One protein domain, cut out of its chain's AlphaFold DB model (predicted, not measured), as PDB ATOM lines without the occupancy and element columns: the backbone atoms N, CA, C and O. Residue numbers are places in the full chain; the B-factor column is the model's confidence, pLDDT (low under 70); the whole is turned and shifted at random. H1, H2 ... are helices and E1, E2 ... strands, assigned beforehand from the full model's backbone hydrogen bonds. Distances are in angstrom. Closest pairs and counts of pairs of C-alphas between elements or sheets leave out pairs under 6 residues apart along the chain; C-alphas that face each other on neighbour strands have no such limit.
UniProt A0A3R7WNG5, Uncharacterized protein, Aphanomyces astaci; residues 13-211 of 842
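This is residues 13 to 211 of the 842 residues of an uncharacterized protein of Aphanomyces astaci (UniProt A0A3R7WNG5). A strongly twisted sheet of six strands forms the middle layer of three, with H1, H2 and H5 over one face and the long helix H6 over the other. H7 packs on H6, H9 packs on H2, and residues 158 to 163 of a long loop stick out. The printed part has 199 residues with nine named helices and six named strands, in the order H1 E1 H2 H3 H4 E2 E3 H5 E4 H6 E5 H7 H8 E6 H9. The class is mixed, helices and strands; the mixed sheet runs E4 E3 E2 E1 E5 E6. The whole is compact and rounded, with a radius of gyration of the C-alphas of 16.2 A and spans of 45 by 39 by 34 A.

H1, residues 13 to 23, touches the hub H2, residues 52 to 62, the closest C-alphas being those of Ser 15 and Leu 61, 5.2 A apart. E1, residues 39 to 43, is antiparallel to its neighbour E2, residues 87 to 91; N 42 and O 88 are 2.8 A apart. H3, residues 67 to 70, only just touches H2, with 3 pairs of C-alphas within 8 A, closest Ala 56 and Leu 70 at 5.4 A. H4, residues 78 to 85, only grazes the sheet. E2 and E3, residues 95 to 101, form a hairpin, with N 89 and O 96 2.8 A apart. E3, H5, residues 103 to 113, and E4, residues 119 to 125, make a strand-helix-strand unit, two parallel neighbour strands with a helix between, its crossover right-handed; N 122 and O 97 are 2.8 A apart. H6, residues 130 to 145, lies over E3 and E2 at a height over the sheet of 8.0 A. E5, residues 150 to 153, is parallel to E1, with N 152 and O 39 2.8 A apart. E5, H7, residues 171 to 177, H8, residues 191 to 194, and E6, residues 196 to 199, make another right-handed unit; N 151 and O 196 are 2.9 A apart. H7 touches residues 138 to 142 of H6 alone, closest at the C-alphas of Arg 142 and Phe 176, 6.5 A. H9, residues 201 to 208, touches H2, closest at the C-alphas of Gly 53 and Ser 201, 6.0 A. Every O i to N i+4 pair is within hydrogen-bond range in H1, H2, H6 and H9; in H5 5 of 7 are, in H7 1 of 3 with 4 of 4 O i to N i+3 pairs, and in H4 0 of 4 with 3 of 5.

H1 begins at C-alpha 13 (18.595, 47.121, 44.037) and is 14.9 A long. H6, 22.7 A, begins at C-alpha 130 (12.269, 46.742, 12.062); E4 is 18.1 A and E3 17.7 A. H9 ends at C-alpha 208 (30.944, 37.187, 38.305).

The C-alphas of Asp 32 and Asp 127, 50.1 A apart, are the two farthest apart. The printed part has no cut. The links H1 to E1, E5 to H7 and H7 to H8 are long. The mean pLDDT of the printed part is 84.8; it is under 70 in residues 28 to 35, 73 to 74, 157 to 165 and 179 to 188.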
ATOM      1  N   GLN A  13      17.489  46.803  43.137       87.56
ATOM      2  CA  GLN A  13      18.595  47.121  44.037       87.56
ATOM      3  C   GLN A  13      19.700  46.056  43.981       87.56
ATOM      4  O   GLN A  13      20.880  46.405  43.947       87.56
ATOM      5  N   ASP A  14      19.332  44.773  43.916       92.19
ATOM      6  CA  ASP A  14      20.294  43.672  43.758       92.19
ATOM      7  C   ASP A  14      21.025  43.786  42.415       92.19
ATOM      8  O   ASP A  14      22.251  43.671  42.342       92.19
ATOM      9  N   SER A  15      20.277  44.100  41.353       95.25
ATOM     10  CA  SER A  15      20.825  44.399  40.029       95.25
ATOM     11  C   SER A  15      21.797  45.583  40.057       95.25
ATOM     12  O   SER A  15      22.890  45.499  39.494       95.25
ATOM     13  N   TYR A  16      21.465  46.663  40.772       93.19
ATOM     14  CA  TYR A  16      22.340  47.828  40.887       93.19
ATOM     15  C   TYR A  16      23.628  47.530  41.671       93.19
ATOM     16  O   TYR A  16      24.713  47.918  41.238       93.19
ATOM     17  N   GLN A  17      23.560  46.780  42.775       91.50
ATOM     18  CA  GLN A  17      24.761  46.342  43.502       91.50
ATOM     19  C   GLN A  17      25.688  45.499  42.614       91.50
ATOM     20  O   GLN A  17      26.912  45.649  42.650       91.50
ATOM     21  N   ARG A  18      25.112  44.630  41.776       94.94
ATOM     22  CA  ARG A  18      25.854  43.857  40.771       94.94
ATOM     23  C   ARG A  18      26.475  44.747  39.702       94.94
ATOM     24  O   ARG A  18      27.647  44.557  39.374       94.94
ATOM     25  N   LEU A  19      25.743  45.748  39.212       95.44
ATOM     26  CA  LEU A  19      26.274  46.748  38.290       95.44
ATOM     27  C   LEU A  19      27.489  47.457  38.897       95.44
ATOM     28  O   LEU A  19      28.528  47.517  38.248       95.44
ATOM     29  N   GLN A  20      27.418  47.911  40.151       92.44
ATOM     30  CA  GLN A  20      28.532  48.588  40.829       92.44
ATOM     31  C   GLN A  20      29.804  47.726  40.894       92.44
ATOM     32  O   GLN A  20      30.917  48.235  40.739       92.44
ATOM     33  N   ARG A  21      29.662  46.403  41.060       92.12
ATOM     34  CA  ARG A  21      30.798  45.466  41.006       92.12
ATOM     35  C   ARG A  21      31.452  45.431  39.626       92.12
ATOM     36  O   ARG A  21      32.677  45.375  39.539       92.12
ATOM     37  N   LEU A  22      30.654  45.493  38.563       94.31
ATOM     38  CA  LEU A  22      31.159  45.583  37.193       94.31
ATOM     39  C   LEU A  22      31.779  46.960  36.906       94.31
ATOM     40  O   LEU A  22      32.849  47.032  36.306       94.31
ATOM     41  N   GLN A  23      31.184  48.047  37.408       93.62
ATOM     42  CA  GLN A  23      31.742  49.403  37.306       93.62
ATOM     43  C   GLN A  23      33.128  49.505  37.957       93.62
ATOM     44  O   GLN A  23      33.997  50.216  37.453       93.62
ATOM     45  N   ALA A  24      33.382  48.751  39.032       90.62
ATOM     46  CA  ALA A  24      34.683  48.713  39.704       90.62
ATOM     47  C   ALA A  24      35.825  48.146  38.837       90.62
ATOM     48  O   ALA A  24      36.995  48.365  39.166       90.62
ATOM     49  N   LEU A  25      35.516  47.440  37.741       90.44
ATOM     50  CA  LEU A  25      36.511  47.010  36.756       90.44
ATOM     51  C   LEU A  25      36.990  48.158  35.856       90.44
ATOM     52  O   LEU A  25      38.121  48.127  35.376       90.44
ATOM     53  N   CYS A  26      36.161  49.185  35.662       90.38
ATOM     54  CA  CYS A  26      36.485  50.331  34.819       90.38
ATOM     55  C   CYS A  26      37.415  51.311  35.564       90.38
ATOM     56  O   CYS A  26      37.263  51.557  36.767       90.38
ATOM     57  N   GLY A  27      38.385  51.894  34.855       76.00
ATOM     58  CA  GLY A  27      39.277  52.946  35.365       76.00
ATOM     59  C   GLY A  27      40.522  52.488  36.143       76.00
ATOM     60  O   GLY A  27      41.384  53.316  36.438       76.00
ATOM     61  N   ASN A  28      40.681  51.195  36.447       59.84
ATOM     62  CA  ASN A  28      41.887  50.691  37.114       59.84
ATOM     63  C   ASN A  28      42.971  50.330  36.084       59.84
ATOM     64  O   ASN A  28      42.818  49.387  35.311       59.84
ATOM     65  N   LYS A  29      44.115  51.025  36.112       54.00
ATOM     66  CA  LYS A  29      45.354  50.491  35.523       54.00
ATOM     67  C   LYS A  29      45.840  49.369  36.443       54.00
ATOM     68  O   LYS A  29      46.122  49.634  37.609       54.00
ATOM     69  N   HIS A  30      45.911  48.126  35.962       52.50
ATOM     70  CA  HIS A  30      46.522  47.049  36.748       52.50
ATOM     71  C   HIS A  30      47.968  47.422  37.128       52.50
ATOM     72  O   HIS A  30      48.659  48.098  36.361       52.50
ATOM     73  N   HIS A  31      48.428  46.960  38.298       43.03
ATOM     74  CA  HIS A  31      49.781  47.207  38.826       43.03
ATOM     75  C   HIS A  31      50.917  46.813  37.855       43.03
ATOM     76  O   HIS A  31      52.018  47.344  37.975       43.03
ATOM     77  N   ASP A  32      50.631  45.981  36.849       41.62
ATOM     78  CA  ASP A  32      51.584  45.514  35.834       41.62
ATOM     79  C   ASP A  32      51.640  46.392  34.562       41.62
ATOM     80  O   ASP A  32      52.244  46.013  33.558       41.62
ATOM     81  N   GLY A  33      50.987  47.561  34.551       39.59
ATOM     82  CA  GLY A  33      51.071  48.519  33.439       39.59
ATOM     83  C   GLY A  33      50.341  48.108  32.148       39.59
ATOM     84  O   GLY A  33      50.469  48.801  31.139       39.59
ATOM     85  N   ARG A  34      49.548  47.027  32.162       44.59
ATOM     86  CA  ARG A  34      48.671  46.595  31.052       44.59
ATOM     87  C   ARG A  34      47.195  46.576  31.479       44.59
ATOM     88  O   ARG A  34      46.888  46.126  32.573       44.59
ATOM     89  N   GLY A  35      46.278  46.976  30.591       56.12
ATOM     90  CA  GLY A  35      44.904  46.436  30.588       56.12
ATOM     91  C   GLY A  35      43.802  47.172  31.362       56.12
ATOM     92  O   GLY A  35      42.798  46.541  31.676       56.12
ATOM     93  N   GLY A  36      43.941  48.467  31.658       75.38
ATOM     94  CA  GLY A  36      42.795  49.276  32.106       75.38
ATOM     95  C   GLY A  36      41.945  49.755  30.924       75.38
ATOM     96  O   GLY A  36      42.497  50.029  29.859       75.38
ATOM     97  N   TYR A  37      40.633  49.872  31.114       89.94
ATOM     98  CA  TYR A  37      39.693  50.435  30.136       89.94
ATOM     99  C   TYR A  37      38.734  51.426  30.809       89.94
ATOM    100  O   TYR A  37      38.437  51.310  32.004       89.94
ATOM    101  N   GLU A  38      38.279  52.423  30.052       91.81
ATOM    102  CA  GLU A  38      37.359  53.476  30.509       91.81
ATOM    103  C   GLU A  38      35.918  52.975  30.598       91.81
ATOM    104  O   GLU A  38      35.196  53.316  31.540       91.81
ATOM    105  N   ALA A  39      35.528  52.133  29.639       94.31
ATOM    106  CA  ALA A  39      34.194  51.566  29.540       94.31
ATOM    107  C   ALA A  39      34.246  50.074  29.199       94.31
ATOM    108  O   ALA A  39      35.174  49.619  28.536       94.31
ATOM    109  N   MET A  40      33.246  49.310  29.629       96.19
ATOM    110  CA  MET A  40      33.049  47.903  29.292       96.19
ATOM    111  C   MET A  40      31.778  47.744  28.467       96.19
ATOM    112  O   MET A  40      30.709  48.176  28.897       96.19
ATOM    113  N   LEU A  41      31.895  47.105  27.308       97.31
ATOM    114  CA  LEU A  41      30.793  46.863  26.387       97.31
ATOM    115  C   LEU A  41      30.274  45.426  26.530       97.31
ATOM    116  O   LEU A  41      31.030  44.458  26.421       97.31
ATOM    117  N   ILE A  42      28.967  45.304  26.740       96.88
ATOM    118  CA  ILE A  42      28.211  44.053  26.809       96.88
ATOM    119  C   ILE A  42      27.155  44.104  25.705       96.88
ATOM    120  O   ILE A  42      26.323  45.007  25.685       96.88
ATOM    121  N   VAL A  43      27.183  43.131  24.798       95.75
ATOM    122  CA  VAL A  43      26.239  43.026  23.674       95.75
ATOM    123  C   VAL A  43      25.565  41.660  23.727       95.75
ATOM    124  O   VAL A  43      26.254  40.637  23.806       95.75
ATOM    125  N   GLY A  44      24.233  41.658  23.727       92.81
ATOM    126  CA  GLY A  44      23.413  40.455  23.657       92.81
ATOM    127  C   GLY A  44      23.408  39.794  22.274       92.81
ATOM    128  O   GLY A  44      23.908  40.333  21.288       92.81
ATOM    129  N   GLY A  45      22.855  38.582  22.233       91.19
ATOM    130  CA  GLY A  45      22.424  37.917  21.001       91.19
ATOM    131  C   GLY A  45      23.484  37.746  19.910       91.19
ATOM    132  O   GLY A  45      24.686  37.590  20.166       91.19
ATOM    133  N   ALA A  46      23.000  37.752  18.668       90.62
ATOM    134  CA  ALA A  46      23.804  37.598  17.459       90.62
ATOM    135  C   ALA A  46      24.721  38.805  17.192       90.62
ATOM    136  O   ALA A  46      25.823  38.630  16.669       90.62
ATOM    137  N   ASP A  47      24.307  40.002  17.614       92.56
ATOM    138  CA  ASP A  47      25.043  41.260  17.445       92.56
ATOM    139  C   ASP A  47      26.403  41.253  18.163       92.56
ATOM    140  O   ASP A  47      27.364  41.866  17.692       92.56
ATOM    141  N   GLY A  48      26.503  40.510  19.271       90.50
ATOM    142  CA  GLY A  48      27.739  40.242  20.010       90.50
ATOM    143  C   GLY A  48      28.348  38.860  19.746       90.50
ATOM    144  O   GLY A  48      29.123  38.371  20.574       90.50
ATOM    145  N   LEU A  49      27.947  38.185  18.658       90.19
ATOM    146  CA  LEU A  49      28.311  36.799  18.321       90.19
ATOM    147  C   LEU A  49      28.145  35.814  19.491       90.19
ATOM    148  O   LEU A  49      28.978  34.924  19.692       90.19
ATOM    149  N   TYR A  50      27.089  35.981  20.288       88.81
ATOM    150  CA  TYR A  50      26.816  35.158  21.467       88.81
ATOM    151  C   TYR A  50      28.031  35.063  22.413       88.81
ATOM    152  O   TYR A  50      28.443  33.978  22.844       88.81
ATOM    153  N   SER A  51      28.650  36.212  22.720       89.69
ATOM    154  CA  SER A  51      29.754  36.290  23.684       89.69
ATOM    155  C   SER A  51      29.407  35.640  25.019       89.69
ATOM    156  O   SER A  51      28.479  36.068  25.700       89.69
ATOM    157  N   HIS A  52      30.196  34.640  25.432       88.50
ATOM    158  CA  HIS A  52      29.993  33.960  26.716       88.50
ATOM    159  C   HIS A  52      30.047  34.957  27.881       88.50
ATOM    160  O   HIS A  52      29.253  34.863  28.813       88.50
ATOM    161  N   GLY A  53      30.966  35.928  27.827       91.06
ATOM    162  CA  GLY A  53      31.081  36.957  28.857       91.06
ATOM    163  C   GLY A  53      29.883  37.905  28.862       91.06
ATOM    164  O   GLY A  53      29.320  38.145  29.927       91.06
ATOM    165  N   SER A  54      29.445  38.382  27.688       93.31
ATOM    166  CA  SER A  54      28.273  39.265  27.594       93.31
ATOM    167  C   SER A  54      27.006  38.575  28.093       93.31
ATOM    168  O   SER A  54      26.281  39.115  28.921       93.31
ATOM    169  N   GLN A  55      26.772  37.344  27.646       92.25
ATOM    170  CA  GLN A  55      25.598  36.554  28.006       92.25
ATOM    171  C   GLN A  55      25.560  36.240  29.510       92.25
ATOM    172  O   GLN A  55      24.522  36.392  30.155       92.25
ATOM    173  N   ALA A  56      26.700  35.866  30.103       93.19
ATOM    174  CA  ALA A  56      26.804  35.668  31.547       93.19
ATOM    175  C   ALA A  56      26.543  36.973  32.320       93.19
ATOM    176  O   ALA A  56      25.818  36.961  33.315       93.19
ATOM    177  N   ALA A  57      27.070  38.107  31.844       94.88
ATOM    178  CA  ALA A  57      26.850  39.407  32.469       94.88
ATOM    179  C   ALA A  57      25.377  39.853  32.401       94.88
ATOM    180  O   ALA A  57      24.846  40.321  33.405       94.88
ATOM    181  N   LEU A  58      24.686  39.643  31.275       95.44
ATOM    182  CA  LEU A  58      23.254  39.945  31.147       95.44
ATOM    183  C   LEU A  58      22.409  39.093  32.104       95.44
ATOM    184  O   LEU A  58      21.573  39.623  32.833       95.44
ATOM    185  N   LYS A  59      22.666  37.782  32.190       94.19
ATOM    186  CA  LYS A  59      21.977  36.898  33.151       94.19
ATOM    187  C   LYS A  59      22.255  37.291  34.603       94.19
ATOM    188  O   LYS A  59      21.364  37.213  35.450       94.19
ATOM    189  N   PHE A  60      23.483  37.707  34.896       94.62
ATOM    190  CA  PHE A  60      23.877  38.173  36.218       94.62
ATOM    191  C   PHE A  60      23.165  39.480  36.593       94.62
ATOM    192  O   PHE A  60      22.631  39.580  37.696       94.62
ATOM    193  N   LEU A  61      23.111  40.456  35.684       95.81
ATOM    194  CA  LEU A  61      22.504  41.764  35.935       95.81
ATOM    195  C   LEU A  61      20.974  41.732  35.941       95.81
ATOM    196  O   LEU A  61      20.379  42.439  36.751       95.81
ATOM    197  N   PHE A  62      20.342  40.939  35.071       95.00
ATOM    198  CA  PHE A  62      18.893  41.009  34.845       95.00
ATOM    199  C   PHE A  62      18.102  39.810  35.376       95.00
ATOM    200  O   PHE A  62      16.931  39.959  35.707       95.00
ATOM    201  N   LEU A  63      18.716  38.629  35.495       92.94
ATOM    202  CA  LEU A  63      18.007  37.396  35.874       92.94
ATOM    203  C   LEU A  63      18.388  36.865  37.263       92.94
ATOM    204  O   LEU A  63      17.949  35.778  37.643       92.94
ATOM    205  N   GLY A  64      19.253  37.567  38.003       91.25
ATOM    206  CA  GLY A  64      19.707  37.125  39.325       91.25
ATOM    207  C   GLY A  64      20.525  35.824  39.312       91.25
ATOM    208  O   GLY A  64      20.739  35.215  40.362       91.25
ATOM    209  N   LYS A  65      20.991  35.365  38.141       91.06
ATOM    210  CA  LYS A  65      21.762  34.117  38.007       91.06
ATOM    211  C   LYS A  65      23.164  34.278  38.586       91.06
ATOM    212  O   LYS A  65      23.744  35.357  38.483       91.06
ATOM    213  N   SER A  66      23.696  33.215  39.191       89.75
ATOM    214  CA  SER A  66      24.997  33.224  39.878       89.75
ATOM    215  C   SER A  66      25.685  31.862  39.840       89.75
ATOM    216  O   SER A  66      25.047  30.827  39.641       89.75
ATOM    217  N   GLY A  67      26.999  31.859  40.078       86.81
ATOM    218  CA  GLY A  67      27.784  30.637  40.244       86.81
ATOM    219  C   GLY A  67      27.659  29.700  39.043       86.81
ATOM    220  O   GLY A  67      27.852  30.110  37.900       86.81
ATOM    221  N   GLN A  68      27.297  28.440  39.297       86.00
ATOM    222  CA  GLN A  68      27.190  27.423  38.247       86.00
ATOM    223  C   GLN A  68      26.132  27.731  37.173       86.00
ATOM    224  O   GLN A  68      26.205  27.176  36.078       86.00
ATOM    225  N   GLU A  69      25.149  28.592  37.458       85.44
ATOM    226  CA  GLU A  69      24.133  29.003  36.476       85.44
ATOM    227  C   GLU A  69      24.709  29.905  35.370       85.44
ATOM    228  O   GLU A  69      24.085  30.064  34.322       85.44
ATOM    229  N   LEU A  70      25.900  30.472  35.595       88.31
ATOM    230  CA  LEU A  70      26.652  31.303  34.651       88.31
ATOM    231  C   LEU A  70      27.757  30.515  33.928       88.31
ATOM    232  O   LEU A  70      28.640  31.113  33.318       88.31
ATOM    233  N   LEU A  71      27.725  29.179  33.985       82.62
ATOM    234  CA  LEU A  71      28.671  28.282  33.311       82.62
ATOM    235  C   LEU A  71      27.976  27.454  32.218       82.62
ATOM    236  O   LEU A  71      26.766  27.239  32.267       82.62
ATOM    237  N   GLY A  72      28.756  26.946  31.261       74.81
ATOM    238  CA  GLY A  72      28.256  26.126  30.150       74.81
ATOM    239  C   GLY A  72      27.743  26.952  28.967       74.81
ATOM    240  O   GLY A  72      28.253  28.038  28.693       74.81
ATOM    241  N   GLU A  73      26.757  26.422  28.238       64.75
ATOM    242  CA  GLU A  73      26.118  27.136  27.127       64.75
ATOM    243  C   GLU A  73      25.375  28.371  27.650       64.75
ATOM    244  O   GLU A  73      24.342  28.280  28.317       64.75
ATOM    245  N   GLN A  74      25.910  29.557  27.348       67.12
ATOM    246  CA  GLN A  74      25.331  30.827  27.780       67.12
ATOM    247  C   GLN A  74      24.158  31.264  26.907       67.12
ATOM    248  O   GLN A  74      24.098  32.404  26.477       67.12
ATOM    249  N   VAL A  75      23.204  30.371  26.676       75.88
ATOM    250  CA  VAL A  75      21.981  30.711  25.946       75.88
ATOM    251  C   VAL A  75      21.030  31.417  26.904       75.88
ATOM    252  O   VAL A  75      20.808  30.941  28.027       75.88
ATOM    253  N   ILE A  76      20.530  32.587  26.517       84.75
ATOM    254  CA  ILE A  76      19.432  33.250  27.219       84.75
ATOM    255  C   ILE A  76      18.168  32.401  26.998       84.75
ATOM    256  O   ILE A  76      17.869  32.036  25.865       84.75
ATOM    257  N   PRO A  77      17.437  32.008  28.059       85.38
ATOM    258  CA  PRO A  77      16.198  31.255  27.891       85.38
ATOM    259  C   PRO A  77      15.188  32.029  27.038       85.38
ATOM    260  O   PRO A  77      15.062  33.235  27.214       85.38
ATOM    261  N   GLN A  78      14.410  31.330  26.206       86.12
ATOM    262  CA  GLN A  78      13.437  31.938  25.284       86.12
ATOM    263  C   GLN A  78      12.471  32.925  25.966       86.12
ATOM    264  O   GLN A  78      12.135  33.960  25.411       86.12
ATOM    265  N   GLN A  79      12.077  32.663  27.215       86.12
ATOM    266  CA  GLN A  79      11.225  33.569  28.002       86.12
ATOM    267  C   GLN A  79      11.860  34.943  28.312       86.12
ATOM    268  O   GLN A  79      11.191  35.818  28.850       86.12
ATOM    269  N   TYR A  80      13.151  35.116  28.029       89.88
ATOM    270  CA  TYR A  80      13.919  36.344  28.219       89.88
ATOM    271  C   TYR A  80      14.627  36.779  26.927       89.88
ATOM    272  O   TYR A  80      15.634  37.479  27.002       89.88
ATOM    273  N   GLU A  81      14.120  36.373  25.757       89.88
ATOM    274  CA  GLU A  81      14.695  36.670  24.432       89.88
ATOM    275  C   GLU A  81      14.941  38.170  24.206       89.88
ATOM    276  O   GLU A  81      15.930  38.535  23.582       89.88
ATOM    277  N   ALA A  82      14.155  39.053  24.832       89.06
ATOM    278  CA  ALA A  82      14.384  40.499  24.803       89.06
ATOM    279  C   ALA A  82      15.793  40.928  25.269       89.06
ATOM    280  O   ALA A  82      16.267  41.992  24.882       89.06
ATOM    281  N   LEU A  83      16.481  40.122  26.091       93.12
ATOM    282  CA  LEU A  83      17.868  40.378  26.495       93.12
ATOM    283  C   LEU A  83      18.880  40.171  25.356       93.12
ATOM    284  O   LEU A  83      20.012  40.637  25.470       93.12
ATOM    285  N   GLU A  84      18.513  39.481  24.275       91.94
ATOM    286  CA  GLU A  84      19.391  39.287  23.120       91.94
ATOM    287  C   GLU A  84      19.623  40.581  22.332       91.94
ATOM    288  O   GLU A  84      20.712  40.763  21.801       91.94
ATOM    289  N   ASP A  85      18.672  41.516  22.350       91.94
ATOM    290  CA  ASP A  85      18.790  42.832  21.704       91.94
ATOM    291  C   ASP A  85      19.321  43.935  22.641       91.94
ATOM    292  O   ASP A  85      19.371  45.112  22.270       91.94
ATOM    293  N   VAL A  86      19.717  43.584  23.869       95.56
ATOM    294  CA  VAL A  86      20.224  44.550  24.852       95.56
ATOM    295  C   VAL A  86      21.704  44.845  24.618       95.56
ATOM    296  O   VAL A  86      22.546  43.945  24.537       95.56
ATOM    297  N   VAL A  87      22.042  46.134  24.613       97.38
ATOM    298  CA  VAL A  87      23.425  46.624  24.595       97.38
ATOM    299  C   VAL A  87      23.659  47.442  25.853       97.38
ATOM    300  O   VAL A  87      22.939  48.401  26.104       97.38
ATOM    301  N   VAL A  88      24.672  47.099  26.644       97.62
ATOM    302  CA  VAL A  88      25.036  47.835  27.861       97.62
ATOM    303  C   VAL A  88      26.474  48.318  27.743       97.62
ATOM    304  O   VAL A  88      27.383  47.531  27.486       97.62
ATOM    305  N   LEU A  89      26.695  49.608  27.983       97.19
ATOM    306  CA  LEU A  89      28.021  50.184  28.155       97.19
ATOM    307  C   LEU A  89      28.174  50.671  29.595       97.19
ATOM    308  O   LEU A  89      27.475  51.576  30.043       97.19
ATOM    309  N   ILE A  90      29.097  50.060  30.325       96.44
ATOM    310  CA  ILE A  90      29.325  50.316  31.745       96.44
ATOM    311  C   ILE A  90      30.600  51.142  31.887       96.44
ATOM    312  O   ILE A  90      31.644  50.739  31.392       96.44
ATOM    313  N   THR A  91      30.542  52.268  32.595       92.94
ATOM    314  CA  THR A  91      31.728  53.058  32.973       92.94
ATOM    315  C   THR A  91      31.917  53.022  34.486       92.94
ATOM    316  O   THR A  91      31.117  52.432  35.210       92.94
ATOM    317  N   ARG A  92      32.951  53.685  35.015       89.38
ATOM    318  CA  ARG A  92      33.182  53.722  36.467       89.38
ATOM    319  C   ARG A  92      32.042  54.383  37.259       89.38
ATOM    320  O   ARG A  92      31.878  54.076  38.436       89.38
ATOM    321  N   THR A  93      31.284  55.294  36.645       84.56
ATOM    322  CA  THR A  93      30.293  56.138  37.343       84.56
ATOM    323  C   THR A  93      28.946  56.250  36.635       84.56
ATOM    324  O   THR A  93      28.034  56.876  37.171       84.56
ATOM    325  N   ALA A  94      28.809  55.698  35.434       87.69
ATOM    326  CA  ALA A  94      27.601  55.770  34.619       87.69
ATOM    327  C   ALA A  94      27.349  54.435  33.920       87.69
ATOM    328  O   ALA A  94      28.244  53.588  33.822       87.69
ATOM    329  N   VAL A  95      26.143  54.270  33.400       92.50
ATOM    330  CA  VAL A  95      25.795  53.156  32.525       92.50
ATOM    331  C   VAL A  95      24.902  53.668  31.408       92.50
ATOM    332  O   VAL A  95      23.963  54.419  31.650       92.50
ATOM    333  N   SER A  96      25.188  53.259  30.183       93.00
ATOM    334  CA  SER A  96      24.296  53.473  29.053       93.00
ATOM    335  C   SER A  96      23.699  52.136  28.647       93.00
ATOM    336  O   SER A  96      24.409  51.129  28.631       93.00
ATOM    337  N   ILE A  97      22.416  52.107  28.309       94.44
ATOM    338  CA  ILE A  97      21.733  50.887  27.885       94.44
ATOM    339  C   ILE A  97      20.838  51.156  26.685       94.44
ATOM    340  O   ILE A  97      20.034  52.080  26.711       94.44
ATOM    341  N   PHE A  98      20.953  50.323  25.656       95.00
ATOM    342  CA  PHE A  98      19.960  50.202  24.601       95.00
ATOM    343  C   PHE A  98      19.099  48.960  24.831       95.00
ATOM    344  O   PHE A  98      19.630  47.897  25.163       95.00
ATOM    345  N   TYR A  99      17.789  49.095  24.635       93.31
ATOM    346  CA  TYR A  99      16.855  47.975  24.625       93.31
ATOM    347  C   TYR A  99      15.602  48.302  23.797       93.31
ATOM    348  O   TYR A  99      15.230  49.465  23.612       93.31
ATOM    349  N   VAL A 100      14.934  47.256  23.310       90.31
ATOM    350  CA  VAL A 100      13.611  47.363  22.685       90.31
ATOM    351  C   VAL A 100      12.555  47.339  23.788       90.31
ATOM    352  O   VAL A 100      12.602  46.480  24.663       90.31
ATOM    353  N   LEU A 101      11.630  48.300  23.777       87.81
ATOM    354  CA  LEU A 101      10.558  48.429  24.760       87.81
ATOM    355  C   LEU A 101       9.245  47.877  24.198       87.81
ATOM    356  O   LEU A 101       8.432  48.605  23.631       87.81
ATOM    357  N   ASP A 102       9.032  46.594  24.445       85.31
ATOM    358  CA  ASP A 102       7.766  45.878  24.288       85.31
ATOM    359  C   ASP A 102       7.118  45.590  25.662       85.31
ATOM    360  O   ASP A 102       7.524  46.127  26.698       85.31
ATOM    361  N   SER A 103       6.052  44.788  25.700       83.25
ATOM    362  CA  SER A 103       5.370  44.445  26.957       83.25
ATOM    363  C   SER A 103       6.231  43.597  27.905       83.25
ATOM    364  O   SER A 103       6.191  43.815  29.118       83.25
ATOM    365  N   ASP A 104       7.009  42.654  27.373       84.38
ATOM    366  CA  ASP A 104       7.743  41.662  28.167       84.38
ATOM    367  C   ASP A 104       9.038  42.258  28.730       84.38
ATOM    368  O   ASP A 104       9.308  42.194  29.933       84.38
ATOM    369  N   SER A 105       9.797  42.948  27.881       85.50
ATOM    370  CA  SER A 105      10.945  43.773  28.265       85.50
ATOM    371  C   SER A 105      10.554  44.887  29.240       85.50
ATOM    372  O   SER A 105      11.311  45.162  30.169       85.50
ATOM    373  N   ALA A 106       9.368  45.496  29.105       84.50
ATOM    374  CA  ALA A 106       8.896  46.483  30.072       84.50
ATOM    375  C   ALA A 106       8.717  45.875  31.469       84.50
ATOM    376  O   ALA A 106       9.093  46.502  32.459       84.50
ATOM    377  N   ALA A 107       8.154  44.667  31.550       86.12
ATOM    378  CA  ALA A 107       7.944  43.963  32.811       86.12
ATOM    379  C   ALA A 107       9.263  43.482  33.441       86.12
ATOM    380  O   ALA A 107       9.385  43.473  34.664       86.12
ATOM    381  N   LEU A 108      10.249  43.112  32.616       89.44
ATOM    382  CA  LEU A 108      11.550  42.619  33.068       89.44
ATOM    383  C   LEU A 108      12.545  43.745  33.397       89.44
ATOM    384  O   LEU A 108      13.130  43.759  34.477       89.44
ATOM    385  N   LEU A 109      12.778  44.668  32.461       91.12
ATOM    386  CA  LEU A 109      13.886  45.624  32.510       91.12
ATOM    387  C   LEU A 109      13.555  46.862  33.337       91.12
ATOM    388  O   LEU A 109      14.368  47.270  34.165       91.12
ATOM    389  N   LEU A 110      12.374  47.463  33.154       89.00
ATOM    390  CA  LEU A 110      12.057  48.746  33.795       89.00
ATOM    391  C   LEU A 110      12.147  48.696  35.326       89.00
ATOM    392  O   LEU A 110      12.721  49.633  35.891       89.00
ATOM    393  N   PRO A 111      11.663  47.646  36.025       89.19
ATOM    394  CA  PRO A 111      11.816  47.569  37.477       89.19
ATOM    395  C   PRO A 111      13.278  47.567  37.933       89.19
ATOM    396  O   PRO A 111      13.619  48.156  38.963       89.19
ATOM    397  N   LEU A 112      14.153  46.941  37.144       92.12
ATOM    398  CA  LEU A 112      15.575  46.825  37.444       92.12
ATOM    399  C   LEU A 112      16.313  48.137  37.162       92.12
ATOM    400  O   LEU A 112      16.970  48.679  38.052       92.12
ATOM    401  N   LEU A 113      16.122  48.693  35.963       90.31
ATOM    402  CA  LEU A 113      16.754  49.938  35.516       90.31
ATOM    403  C   LEU A 113      16.361  51.146  36.369       90.31
ATOM    404  O   LEU A 113      17.141  52.079  36.514       90.31
ATOM    405  N   SER A 114      15.177  51.131  36.982       86.94
ATOM    406  CA  SER A 114      14.706  52.237  37.831       86.94
ATOM    407  C   SER A 114      15.466  52.388  39.147       86.94
ATOM    408  O   SER A 114      15.351  53.420  39.799       86.94
ATOM    409  N   ASN A 115      16.226  51.368  39.548       87.81
ATOM    410  CA  ASN A 115      17.087  51.410  40.729       87.81
ATOM    411  C   ASN A 115      18.555  51.682  40.370       87.81
ATOM    412  O   ASN A 115      19.374  51.948  41.251       87.81
ATOM    413  N   TRP A 116      18.904  51.607  39.084       89.50
ATOM    414  CA  TRP A 116      20.240  51.946  38.620       89.50
ATOM    415  C   TRP A 116      20.449  53.463  38.675       89.50
ATOM    416  O   TRP A 116      19.537  54.244  38.417       89.50
ATOM    417  N   ARG A 117      21.674  53.883  39.001       84.56
ATOM    418  CA  ARG A 117      22.052  55.302  39.083       84.56
ATOM    419  C   ARG A 117      22.800  55.754  37.844       84.56
ATOM    420  O   ARG A 117      23.625  55.000  37.327       84.56
ATOM    421  N   ASN A 118      22.580  57.010  37.453       81.75
ATOM    422  CA  ASN A 118      23.244  57.646  36.309       81.75
ATOM    423  C   ASN A 118      23.146  56.796  35.027       81.75
ATOM    424  O   ASN A 118      24.154  56.468  34.389       81.75
ATOM    425  N   VAL A 119      21.911  56.388  34.721       85.12
ATOM    426  CA  VAL A 119      21.571  55.595  33.540       85.12
ATOM    427  C   VAL A 119      21.193  56.501  32.383       85.12
ATOM    428  O   VAL A 119      20.325  57.360  32.530       85.12
ATOM    429  N   THR A 120      21.788  56.240  31.224       85.12
ATOM    430  CA  THR A 120      21.341  56.771  29.936       85.12
ATOM    431  C   THR A 120      20.662  55.651  29.159       85.12
ATOM    432  O   THR A 120      21.316  54.713  28.704       85.12
ATOM    433  N   GLU A 121      19.345  55.721  29.024       86.25
ATOM    434  CA  GLU A 121      18.571  54.749  28.248       86.25
ATOM    435  C   GLU A 121      18.483  55.207  26.792       86.25
ATOM    436  O   GLU A 121      18.310  56.394  26.534       86.25
ATOM    437  N   TYR A 122      18.588  54.263  25.860       88.31
ATOM    438  CA  TYR A 122      18.299  54.399  24.438       88.31
ATOM    439  C   TYR A 122      17.210  53.384  24.103       88.31
ATOM    440  O   TYR A 122      17.410  52.183  24.257       88.31
ATOM    441  N   VAL A 123      16.038  53.857  23.691       87.06
ATOM    442  CA  VAL A 123      14.848  53.006  23.610       87.06
ATOM    443  C   VAL A 123      14.320  52.979  22.187       87.06
ATOM    444  O   VAL A 123      14.058  54.026  21.602       87.06
ATOM    445  N   ALA A 124      14.132  51.774  21.657       89.19
ATOM    446  CA  ALA A 124      13.353  51.538  20.450       89.19
ATOM    447  C   ALA A 124      11.976  51.004  20.854       89.19
ATOM    448  O   ALA A 124      11.890  50.049  21.622       89.19
ATOM    449  N   THR A 125      10.896  51.616  20.382       84.94
ATOM    450  CA  THR A 125       9.530  51.221  20.750       84.94
ATOM    451  C   THR A 125       8.960  50.186  19.780       84.94
ATOM    452  O   THR A 125       9.435  50.032  18.653       84.94
ATOM    453  N   ASP A 126       7.959  49.434  20.230       79.69
ATOM    454  CA  ASP A 126       7.327  48.343  19.481       79.69
ATOM    455  C   ASP A 126       6.506  48.804  18.263       79.69
ATOM    456  O   ASP A 126       6.268  48.015  17.348       79.69
ATOM    457  N   ASP A 127       6.126  50.081  18.200       81.75
ATOM    458  CA  ASP A 127       5.462  50.706  17.050       81.75
ATOM    459  C   ASP A 127       6.419  51.043  15.890       81.75
ATOM    460  O   ASP A 127       5.972  51.293  14.767       81.75
ATOM    461  N   MET A 128       7.734  51.018  16.125       87.50
ATOM    462  CA  MET A 128       8.736  51.270  15.091       87.50
ATOM    463  C   MET A 128       8.899  50.070  14.146       87.50
ATOM    464  O   MET A 128       8.964  48.905  14.560       87.50
ATOM    465  N   THR A 129       9.067  50.352  12.850       90.88
ATOM    466  CA  THR A 129       9.433  49.329  11.857       90.88
ATOM    467  C   THR A 129      10.776  48.687  12.210       90.88
ATOM    468  O   THR A 129      11.615  49.313  12.859       90.88
ATOM    469  N   GLN A 130      11.008  47.442  11.775       89.44
ATOM    470  CA  GLN A 130      12.269  46.742  12.062       89.44
ATOM    471  C   GLN A 130      13.488  47.567  11.620       89.44
ATOM    472  O   GLN A 130      14.404  47.760  12.412       89.44
ATOM    473  N   ASP A 131      13.459  48.129  10.410       89.75
ATOM    474  CA  ASP A 131      14.561  48.940   9.876       89.75
ATOM    475  C   ASP A 131      14.852  50.175  10.743       89.75
ATOM    476  O   ASP A 131      16.010  50.523  10.976       89.75
ATOM    477  N   LEU A 132      13.806  50.830  11.264       89.19
ATOM    478  CA  LEU A 132      13.962  51.982  12.148       89.19
ATOM    479  C   LEU A 132      14.506  51.571  13.523       89.19
ATOM    480  O   LEU A 132      15.316  52.303  14.095       89.19
ATOM    481  N   ARG A 133      14.112  50.400  14.041       89.88
ATOM    482  CA  ARG A 133      14.651  49.850  15.295       89.88
ATOM    483  C   ARG A 133      16.138  49.530  15.173       89.88
ATOM    484  O   ARG A 133      16.905  49.958  16.032       89.88
ATOM    485  N   GLU A 134      16.560  48.882  14.087       90.44
ATOM    486  CA  GLU A 134      17.983  48.612  13.834       90.44
ATOM    487  C   GLU A 134      18.782  49.907  13.647       90.44
ATOM    488  O   GLU A 134      19.848  50.080  14.236       90.44
ATOM    489  N   LEU A 135      18.245  50.879  12.902       89.56
ATOM    490  CA  LEU A 135      18.884  52.186  12.750       89.56
ATOM    491  C   LEU A 135      19.036  52.911  14.098       89.56
ATOM    492  O   LEU A 135      20.071  53.528  14.363       89.56
ATOM    493  N   THR A 136      18.026  52.819  14.965       89.25
ATOM    494  CA  THR A 136      18.055  53.385  16.322       89.25
ATOM    495  C   THR A 136      19.100  52.686  17.190       89.25
ATOM    496  O   THR A 136      19.872  53.370  17.862       89.25
ATOM    497  N   LYS A 137      19.198  51.350  17.120       92.81
ATOM    498  CA  LYS A 137      20.225  50.541  17.799       92.81
ATOM    499  C   LYS A 137      21.637  50.963  17.387       92.81
ATOM    500  O   LYS A 137      22.475  51.214  18.248       92.81
ATOM    501  N   ILE A 138      21.893  51.116  16.084       91.56
ATOM    502  CA  ILE A 138      23.204  51.531  15.553       91.56
ATOM    503  C   ILE A 138      23.564  52.951  16.017       91.56
ATOM    504  O   ILE A 138      24.686  53.198  16.467       91.56
ATOM    505  N   ARG A 139      22.614  53.894  15.952       88.69
ATOM    506  CA  ARG A 139      22.819  55.272  16.430       88.69
ATOM    507  C   ARG A 139      23.090  55.320  17.932       88.69
ATOM    508  O   ARG A 139      24.003  56.027  18.357       88.69
ATOM    509  N   ALA A 140      22.337  54.548  18.715       90.75
ATOM    510  CA  ALA A 140      22.542  54.407  20.150       90.75
ATOM    511  C   ALA A 140      23.936  53.848  20.449       90.75
ATOM    512  O   ALA A 140      24.700  54.480  21.172       90.75
ATOM    513  N   PHE A 141      24.307  52.727  19.824       94.06
ATOM    514  CA  PHE A 141      25.623  52.110  19.977       94.06
ATOM    515  C   PHE A 141      26.760  53.108  19.719       94.06
ATOM    516  O   PHE A 141      27.652  53.239  20.556       94.06
ATOM    517  N   ARG A 142      26.697  53.867  18.616       89.81
ATOM    518  CA  ARG A 142      27.697  54.898  18.297       89.81
ATOM    519  C   ARG A 142      27.769  55.978  19.376       89.81
ATOM    520  O   ARG A 142      28.853  56.242  19.888       89.81
ATOM    521  N   ALA A 143      26.627  56.545  19.764       87.25
ATOM    522  CA  ALA A 143      26.561  57.576  20.802       87.25
ATOM    523  C   ALA A 143      27.094  57.084  22.160       87.25
ATOM    524  O   ALA A 143      27.683  57.857  22.914       87.25
ATOM    525  N   MET A 144      26.918  55.794  22.466       91.75
ATOM    526  CA  MET A 144      27.437  55.172  23.682       91.75
ATOM    527  C   MET A 144      28.971  55.082  23.658       91.75
ATOM    528  O   MET A 144      29.615  55.434  24.646       91.75
ATOM    529  N   VAL A 145      29.572  54.611  22.559       92.44
ATOM    530  CA  VAL A 145      31.015  54.299  22.493       92.44
ATOM    531  C   VAL A 145      31.905  55.491  22.131       92.44
ATOM    532  O   VAL A 145      33.018  55.571  22.645       92.44
ATOM    533  N   GLU A 146      31.421  56.433  21.316       89.00
ATOM    534  CA  GLU A 146      32.186  57.576  20.785       89.00
ATOM    535  C   GLU A 146      32.919  58.417  21.856       89.00
ATOM    536  O   GLU A 146      34.066  58.796  21.616       89.00
ATOM    537  N   PRO A 147      32.361  58.648  23.063       88.00
ATOM    538  CA  PRO A 147      33.055  59.402  24.109       88.00
ATOM    539  C   PRO A 147      34.274  58.706  24.744       88.00
ATOM    540  O   PRO A 147      34.975  59.346  25.529       88.00
ATOM    541  N   HIS A 148      34.518  57.418  24.476       90.44
ATOM    542  CA  HIS A 148      35.475  56.595  25.230       90.44
ATOM    543  C   HIS A 148      36.635  56.126  24.350       90.44
ATOM    544  O   HIS A 148      36.423  55.489  23.326       90.44
ATOM    545  N   ALA A 149      37.881  56.347  24.764       89.62
ATOM    546  CA  ALA A 149      39.053  55.966  23.976       89.62
ATOM    547  C   ALA A 149      39.435  54.485  24.148       89.62
ATOM    548  O   ALA A 149      39.963  53.861  23.225       89.62
ATOM    549  N   THR A 150      39.196  53.908  25.331       92.25
ATOM    550  CA  THR A 150      39.563  52.516  25.656       92.25
ATOM    551  C   THR A 150      38.346  51.712  26.100       92.25
ATOM    552  O   THR A 150      37.699  52.044  27.095       92.25
ATOM    553  N   ILE A 151      38.042  50.629  25.381       94.56
ATOM    554  CA  ILE A 151      36.817  49.845  25.588       94.56
ATOM    555  C   ILE A 151      37.169  48.382  25.878       94.56
ATOM    556  O   ILE A 151      37.838  47.708  25.095       94.56
ATOM    557  N   GLY A 152      36.707  47.894  27.026       93.38
ATOM    558  CA  GLY A 152      36.772  46.502  27.442       93.38
ATOM    559  C   GLY A 152      35.685  45.678  26.756       93.38
ATOM    560  O   GLY A 152      34.506  46.004  26.873       93.38
ATOM    561  N   ILE A 153      36.068  44.609  26.060       93.88
ATOM    562  CA  ILE A 153      35.140  43.676  25.409       93.88
ATOM    563  C   ILE A 153      35.460  42.257  25.871       93.88
ATOM    564  O   ILE A 153      36.620  41.836  25.887       93.88
ATOM    565  N   ALA A 154      34.426  41.499  26.240       90.25
ATOM    566  CA  ALA A 154      34.567  40.095  26.596       90.25
ATOM    567  C   ALA A 154      34.679  39.233  25.326       90.25
ATOM    568  O   ALA A 154      33.697  38.670  24.838       90.25
ATOM    569  N   LEU A 155      35.884  39.168  24.759       85.81
ATOM    570  CA  LEU A 155      36.189  38.352  23.584       85.81
ATOM    571  C   LEU A 155      36.372  36.885  23.999       85.81
ATOM    572  O   LEU A 155      36.949  36.601  25.055       85.81
ATOM    573  N   HIS A 156      35.885  35.943  23.186       73.81
ATOM    574  CA  HIS A 156      36.041  34.508  23.456       73.81
ATOM    575  C   HIS A 156      37.516  34.081  23.477       73.81
ATOM    576  O   HIS A 156      38.397  34.787  22.991       73.81
ATOM    577  N   GLU A 157      37.793  32.901  24.028       64.62
ATOM    578  CA  GLU A 157      39.117  32.286  23.913       64.62
ATOM    579  C   GLU A 157      39.352  31.761  22.479       64.62
ATOM    580  O   GLU A 157      38.407  31.270  21.850       64.62
ATOM    581  N   PRO A 158      40.589  31.841  21.945       61.66
ATOM    582  CA  PRO A 158      40.905  31.331  20.613       61.66
ATOM    583  C   PRO A 158      40.608  29.828  20.531       61.66
ATOM    584  O   PRO A 158      41.156  29.037  21.299       61.66
ATOM    585  N   LYS A 159      39.752  29.411  19.588       58.06
ATOM    586  CA  LYS A 159      39.370  27.995  19.407       58.06
ATOM    587  C   LYS A 159      40.490  27.141  18.791       58.06
ATOM    588  O   LYS A 159      40.447  25.917  18.890       58.06
ATOM    589  N   SER A 160      41.485  27.765  18.159       55.34
ATOM    590  CA  SER A 160      42.650  27.117  17.551       55.34
ATOM    591  C   SER A 160      43.820  28.103  17.435       55.34
ATOM    592  O   SER A 160      43.644  29.321  17.495       55.34
ATOM    593  N   THR A 161      45.041  27.585  17.285       53.41
ATOM    594  CA  THR A 161      46.250  28.391  17.074       53.41
ATOM    595  C   THR A 161      46.177  29.123  15.730       53.41
ATOM    596  O   THR A 161      46.556  28.561  14.705       53.41
ATOM    597  N   GLY A 162      45.684  30.363  15.727       54.72
ATOM    598  CA  GLY A 162      45.744  31.260  14.568       54.72
ATOM    599  C   GLY A 162      44.616  32.287  14.476       54.72
ATOM    600  O   GLY A 162      44.847  33.368  13.943       54.72
ATOM    601  N   ASP A 163      43.437  31.991  15.023       59.81
ATOM    602  CA  ASP A 163      42.274  32.878  14.928       59.81
ATOM    603  C   ASP A 163      42.170  33.720  16.205       59.81
ATOM    604  O   ASP A 163      41.668  33.262  17.234       59.81
ATOM    605  N   VAL A 164      42.761  34.917  16.185       65.19
ATOM    606  CA  VAL A 164      42.674  35.858  17.310       65.19
ATOM    607  C   VAL A 164      41.283  36.490  17.259       65.19
ATOM    608  O   VAL A 164      41.000  37.214  16.306       65.19
ATOM    609  N   PRO A 165      40.403  36.246  18.245       69.25
ATOM    610  CA  PRO A 165      39.079  36.842  18.237       69.25
ATOM    611  C   PRO A 165      39.208  38.364  18.301       69.25
ATOM    612  O   PRO A 165      39.851  38.909  19.200       69.25
ATOM    613  N   THR A 166      38.615  39.045  17.323       83.69
ATOM    614  CA  THR A 166      38.627  40.505  17.210       83.69
ATOM    615  C   THR A 166      37.225  41.056  17.427       83.69
ATOM    616  O   THR A 166      36.233  40.439  17.042       83.69
ATOM    617  N   ALA A 167      37.138  42.241  18.031       86.38
ATOM    618  CA  ALA A 167      35.862  42.939  18.183       86.38
ATOM    619  C   ALA A 167      35.232  43.301  16.827       86.38
ATOM    620  O   ALA A 167      34.015  43.314  16.713       86.38
ATOM    621  N   GLU A 168      36.048  43.512  15.789       89.94
ATOM    622  CA  GLU A 168      35.604  43.806  14.416       89.94
ATOM    623  C   GLU A 168      34.807  42.668  13.766       89.94
ATOM    624  O   GLU A 168      34.182  42.860  12.728       89.94
ATOM    625  N   ALA A 169      34.814  41.466  14.347       88.44
ATOM    626  CA  ALA A 169      33.962  40.379  13.880       88.44
ATOM    627  C   ALA A 169      32.488  40.559  14.290       88.44
ATOM    628  O   ALA A 169      31.621  39.910  13.712       88.44
ATOM    629  N   TRP A 170      32.194  41.389  15.297       92.31
ATOM    630  CA  TRP A 170      30.837  41.559  15.818       92.31
ATOM    631  C   TRP A 170      29.994  42.415  14.859       92.31
ATOM    632  O   TRP A 170      30.408  43.540  14.564       92.31
ATOM    633  N   PRO A 171      28.809  41.948  14.411       93.38
ATOM    634  CA  PRO A 171      27.958  42.695  13.480       93.38
ATOM    635  C   PRO A 171      27.662  44.132  13.928       93.38
ATOM    636  O   PRO A 171      27.781  45.070  13.141       93.38
ATOM    637  N   LEU A 172      27.366  44.331  15.216       94.00
ATOM    638  CA  LEU A 172      27.094  45.667  15.744       94.00
ATOM    639  C   LEU A 172      28.342  46.560  15.739       94.00
ATOM    640  O   LEU A 172      28.243  47.743  15.430       94.00
ATOM    641  N   VAL A 173      29.529  46.012  16.009       93.12
ATOM    642  CA  VAL A 173      30.789  46.774  15.947       93.12
ATOM    643  C   VAL A 173      31.098  47.189  14.507       93.12
ATOM    644  O   VAL A 173      31.491  48.331  14.275       93.12
ATOM    645  N   GLN A 174      30.836  46.315  13.530       91.00
ATOM    646  CA  GLN A 174      31.002  46.627  12.105       91.00
ATOM    647  C   GLN A 174      30.111  47.788  11.649       91.00
ATOM    648  O   GLN A 174      30.520  48.571  10.788       91.00
ATOM    649  N   SER A 175      28.931  47.952  12.259       90.81
ATOM    650  CA  SER A 175      28.021  49.060  11.942       90.81
ATOM    651  C   SER A 175      28.633  50.448  12.191       90.81
ATOM    652  O   SER A 175      28.227  51.416  11.550       90.81
ATOM    653  N   PHE A 176      29.661  50.548  13.047       88.88
ATOM    654  CA  PHE A 176      30.382  51.796  13.316       88.88
ATOM    655  C   PHE A 176      31.047  52.382  12.060       88.88
ATOM    656  O   PHE A 176      31.156  53.600  11.928       88.88
ATOM    657  N   GLY A 177      31.470  51.521  11.127       83.69
ATOM    658  CA  GLY A 177      32.143  51.918   9.890       83.69
ATOM    659  C   GLY A 177      31.209  52.306   8.738       83.69
ATOM    660  O   GLY A 177      31.704  52.651   7.665       83.69
ATOM    661  N   LEU A 178      29.883  52.238   8.915       82.38
ATOM    662  CA  LEU A 178      28.914  52.548   7.858       82.38
ATOM    663  C   LEU A 178      28.790  54.066   7.644       82.38
ATOM    664  O   LEU A 178      28.387  54.805   8.544       82.38
ATOM    665  N   GLU A 179      29.104  54.532   6.432       64.69
ATOM    666  CA  GLU A 179      29.115  55.963   6.082       64.69
ATOM    667  C   GLU A 179      27.700  56.575   5.963       64.69
ATOM    668  O   GLU A 179      27.520  57.763   6.228       64.69
ATOM    669  N   ASP A 180      26.683  55.767   5.642       62.50
ATOM    670  CA  ASP A 180      25.326  56.238   5.306       62.50
ATOM    671  C   ASP A 180      24.425  56.529   6.524       62.50
ATOM    672  O   ASP A 180      23.300  57.010   6.381       62.50
ATOM    673  N   VAL A 181      24.891  56.251   7.747       61.22
ATOM    674  CA  VAL A 181      24.052  56.312   8.960       61.22
ATOM    675  C   VAL A 181      23.964  57.731   9.556       61.22
ATOM    676  O   VAL A 181      23.010  58.028  10.281       61.22
ATOM    677  N   HIS A 182      24.893  58.640   9.211       52.19
ATOM    678  CA  HIS A 182      24.808  60.075   9.536       52.19
ATOM    679  C   HIS A 182      25.642  60.958   8.575       52.19
ATOM    680  O   HIS A 182      26.870  60.904   8.628       52.19
ATOM    681  N   PRO A 183      25.028  61.860   7.778       49.66
ATOM    682  CA  PRO A 183      25.746  62.727   6.828       49.66
ATOM    683  C   PRO A 183      26.613  63.827   7.475       49.66
ATOM    684  O   PRO A 183      27.330  64.533   6.772       49.66
ATOM    685  N   SER A 184      26.553  63.993   8.803       51.56
ATOM    686  CA  SER A 184      27.235  65.055   9.557       51.56
ATOM    687  C   SER A 184      28.389  64.579  10.449       51.56
ATOM    688  O   SER A 184      29.062  65.421  11.044       51.56
ATOM    689  N   SER A 185      28.642  63.270  10.578       51.34
ATOM    690  CA  SER A 185      29.736  62.797  11.436       51.34
ATOM    691  C   SER A 185      31.076  62.858  10.699       51.34
ATOM    692  O   SER A 185      31.258  62.248   9.648       51.34
ATOM    693  N   ALA A 186      32.034  63.592  11.268       53.00
ATOM    694  CA  ALA A 186      33.388  63.740  10.730       53.00
ATOM    695  C   ALA A 186      34.258  62.472  10.887       53.00
ATOM    696  O   ALA A 186      35.369  62.412  10.358       53.00
ATOM    697  N   VAL A 187      33.774  61.468  11.627       58.88
ATOM    698  CA  VAL A 187      34.539  60.289  12.043       58.88
ATOM    699  C   VAL A 187      34.294  59.138  11.060       58.88
ATOM    700  O   VAL A 187      33.213  58.545  11.045       58.88
ATOM    701  N   LYS A 188      35.306  58.842  10.231       67.12
ATOM    702  CA  LYS A 188      35.336  57.735   9.256       67.12
ATOM    703  C   LYS A 188      36.304  56.633   9.694       67.12
ATOM    704  O   LYS A 188      37.351  56.940  10.262       67.12
ATOM    705  N   GLY A 189      36.006  55.372   9.378       79.88
ATOM    706  CA  GLY A 189      36.911  54.229   9.583       79.88
ATOM    707  C   GLY A 189      36.362  53.141  10.509       79.88
ATOM    708  O   GLY A 189      35.248  53.239  11.011       79.88
ATOM    709  N   PHE A 190      37.156  52.087  10.710       86.12
ATOM    710  CA  PHE A 190      36.795  50.945  11.558       86.12
ATOM    711  C   PHE A 190      36.819  51.310  13.046       86.12
ATOM    712  O   PHE A 190      37.544  52.218  13.459       86.12
ATOM    713  N   PHE A 191      36.072  50.572  13.865       90.69
ATOM    714  CA  PHE A 191      35.956  50.814  15.305       90.69
ATOM    715  C   PHE A 191      37.325  50.836  16.007       90.69
ATOM    716  O   PHE A 191      37.632  51.747  16.773       90.69
ATOM    717  N   SER A 192      38.196  49.888  15.668       88.19
ATOM    718  CA  SER A 192      39.565  49.766  16.185       88.19
ATOM    719  C   SER A 192      40.518  50.892  15.762       88.19
ATOM    720  O   SER A 192      41.593  51.025  16.345       88.19
ATOM    721  N   MET A 193      40.146  51.721  14.777       88.44
ATOM    722  CA  MET A 193      40.917  52.921  14.417       88.44
ATOM    723  C   MET A 193      40.664  54.076  15.393       88.44
ATOM    724  O   MET A 193      41.529  54.936  15.545       88.44
ATOM    725  N   HIS A 194      39.499  54.086  16.048       87.75
ATOM    726  CA  HIS A 194      39.070  55.143  16.970       87.75
ATOM    727  C   HIS A 194      39.168  54.715  18.434       87.75
ATOM    728  O   HIS A 194      39.452  55.538  19.301       87.75
ATOM    729  N   HIS A 195      38.990  53.420  18.702       90.88
ATOM    730  CA  HIS A 195      38.932  52.862  20.047       90.88
ATOM    731  C   HIS A 195      39.988  51.773  20.249       90.88
ATOM    732  O   HIS A 195      40.122  50.837  19.461       90.88
ATOM    733  N   THR A 196      40.713  51.842  21.366       92.19
ATOM    734  CA  THR A 196      41.607  50.760  21.792       92.19
ATOM    735  C   THR A 196      40.800  49.679  22.506       92.19
ATOM    736  O   THR A 196      40.269  49.908  23.594       92.19
ATOM    737  N   VAL A 197      40.732  48.487  21.913       91.31
ATOM    738  CA  VAL A 197      39.988  47.349  22.471       91.31
ATOM    739  C   VAL A 197      40.850  46.547  23.441       91.31
ATOM    740  O   VAL A 197      41.950  46.109  23.103       91.31
ATOM    741  N   VAL A 198      40.324  46.301  24.641       90.75
ATOM    742  CA  VAL A 198      40.961  45.482  25.681       90.75
ATOM    743  C   VAL A 198      40.113  44.240  25.933       90.75
ATOM    744  O   VAL A 198      38.926  44.346  26.226       90.75
ATOM    745  N   ASN A 199      40.703  43.044  25.864       90.12
ATOM    746  CA  ASN A 199      39.978  41.828  26.237       90.12
ATOM    747  C   ASN A 199      39.790  41.772  27.762       90.12
ATOM    748  O   ASN A 199      40.762  41.605  28.500       90.12
ATOM    749  N   CYS A 200      38.546  41.892  28.230       90.62
ATOM    750  CA  CYS A 200      38.211  41.900  29.654       90.62
ATOM    751  C   CYS A 200      37.598  40.585  30.165       90.62
ATOM    752  O   CYS A 200      37.201  40.530  31.329       90.62
ATOM    753  N   SER A 201      37.544  39.522  29.351       89.00
ATOM    754  CA  SER A 201      36.848  38.265  29.680       89.00
ATOM    755  C   SER A 201      37.271  37.657  31.019       89.00
ATOM    756  O   SER A 201      36.414  37.346  31.839       89.00
ATOM    757  N   MET A 202      38.576  37.534  31.291       87.94
ATOM    758  CA  MET A 202      39.049  36.960  32.561       87.94
ATOM    759  C   MET A 202      38.666  37.819  33.773       87.94
ATOM    760  O   MET A 202      38.208  37.291  34.782       87.94
ATOM    761  N   ALA A 203      38.836  39.142  33.672       89.50
ATOM    762  CA  ALA A 203      38.517  40.069  34.757       89.50
ATOM    763  C   ALA A 203      37.007  40.110  35.043       89.50
ATOM    764  O   ALA A 203      36.598  40.114  36.204       89.50
ATOM    765  N   LEU A 204      36.189  40.083  33.985       91.88
ATOM    766  CA  LEU A 204      34.738  39.989  34.078       91.88
ATOM    767  C   LEU A 204      34.320  38.679  34.752       91.88
ATOM    768  O   LEU A 204      33.624  38.715  35.762       91.88
ATOM    769  N   MET A 205      34.786  37.531  34.249       90.00
ATOM    770  CA  MET A 205      34.420  36.228  34.812       90.00
ATOM    771  C   MET A 205      34.854  36.089  36.273       90.00
ATOM    772  O   MET A 205      34.077  35.583  37.077       90.00
ATOM    773  N   ALA A 206      36.034  36.596  36.649       89.75
ATOM    774  CA  ALA A 206      36.464  36.625  38.045       89.75
ATOM    775  C   ALA A 206      35.468  37.399  38.931       89.75
ATOM    776  O   ALA A 206      35.065  36.902  39.980       89.75
ATOM    777  N   ARG A 207      34.986  38.568  38.485       90.50
ATOM    778  CA  ARG A 207      33.980  39.340  39.236       90.50
ATOM    779  C   ARG A 207      32.617  38.671  39.321       90.50
ATOM    780  O   ARG A 207      31.956  38.802  40.346       90.50
ATOM    781  N   LEU A 208      32.206  37.936  38.290       91.38
ATOM    782  CA  LEU A 208      30.944  37.187  38.305       91.38
ATOM    783  C   LEU A 208      30.955  36.012  39.304       91.38
ATOM    784  O   LEU A 208      29.888  35.508  39.653       91.38
ATOM    785  N   THR A 209      32.133  35.579  39.774       88.62
ATOM    786  CA  THR A 209      32.263  34.525  40.799       88.62
ATOM    787  C   THR A 209      32.228  35.035  42.243       88.62
ATOM    788  O   THR A 209      32.091  34.225  43.160       88.62
ATOM    789  N   ASP A 210      32.312  36.351  42.460       89.19
ATOM    790  CA  ASP A 210      32.283  36.938  43.801       89.19
ATOM    791  C   ASP A 210      30.894  36.751  44.447       89.19
ATOM    792  O   ASP A 210      29.866  37.084  43.854       89.19
ATOM    793  N   ILE A 211      30.851  36.288  45.701       87.56
ATOM    794  CA  ILE A 211      29.599  36.139  46.462       87.56
ATOM    795  C   ILE A 211      28.972  37.521  46.701       87.56
ATOM    796  O   ILE A 211      29.651  38.463  47.121       87.56
TER     797      ILE A 211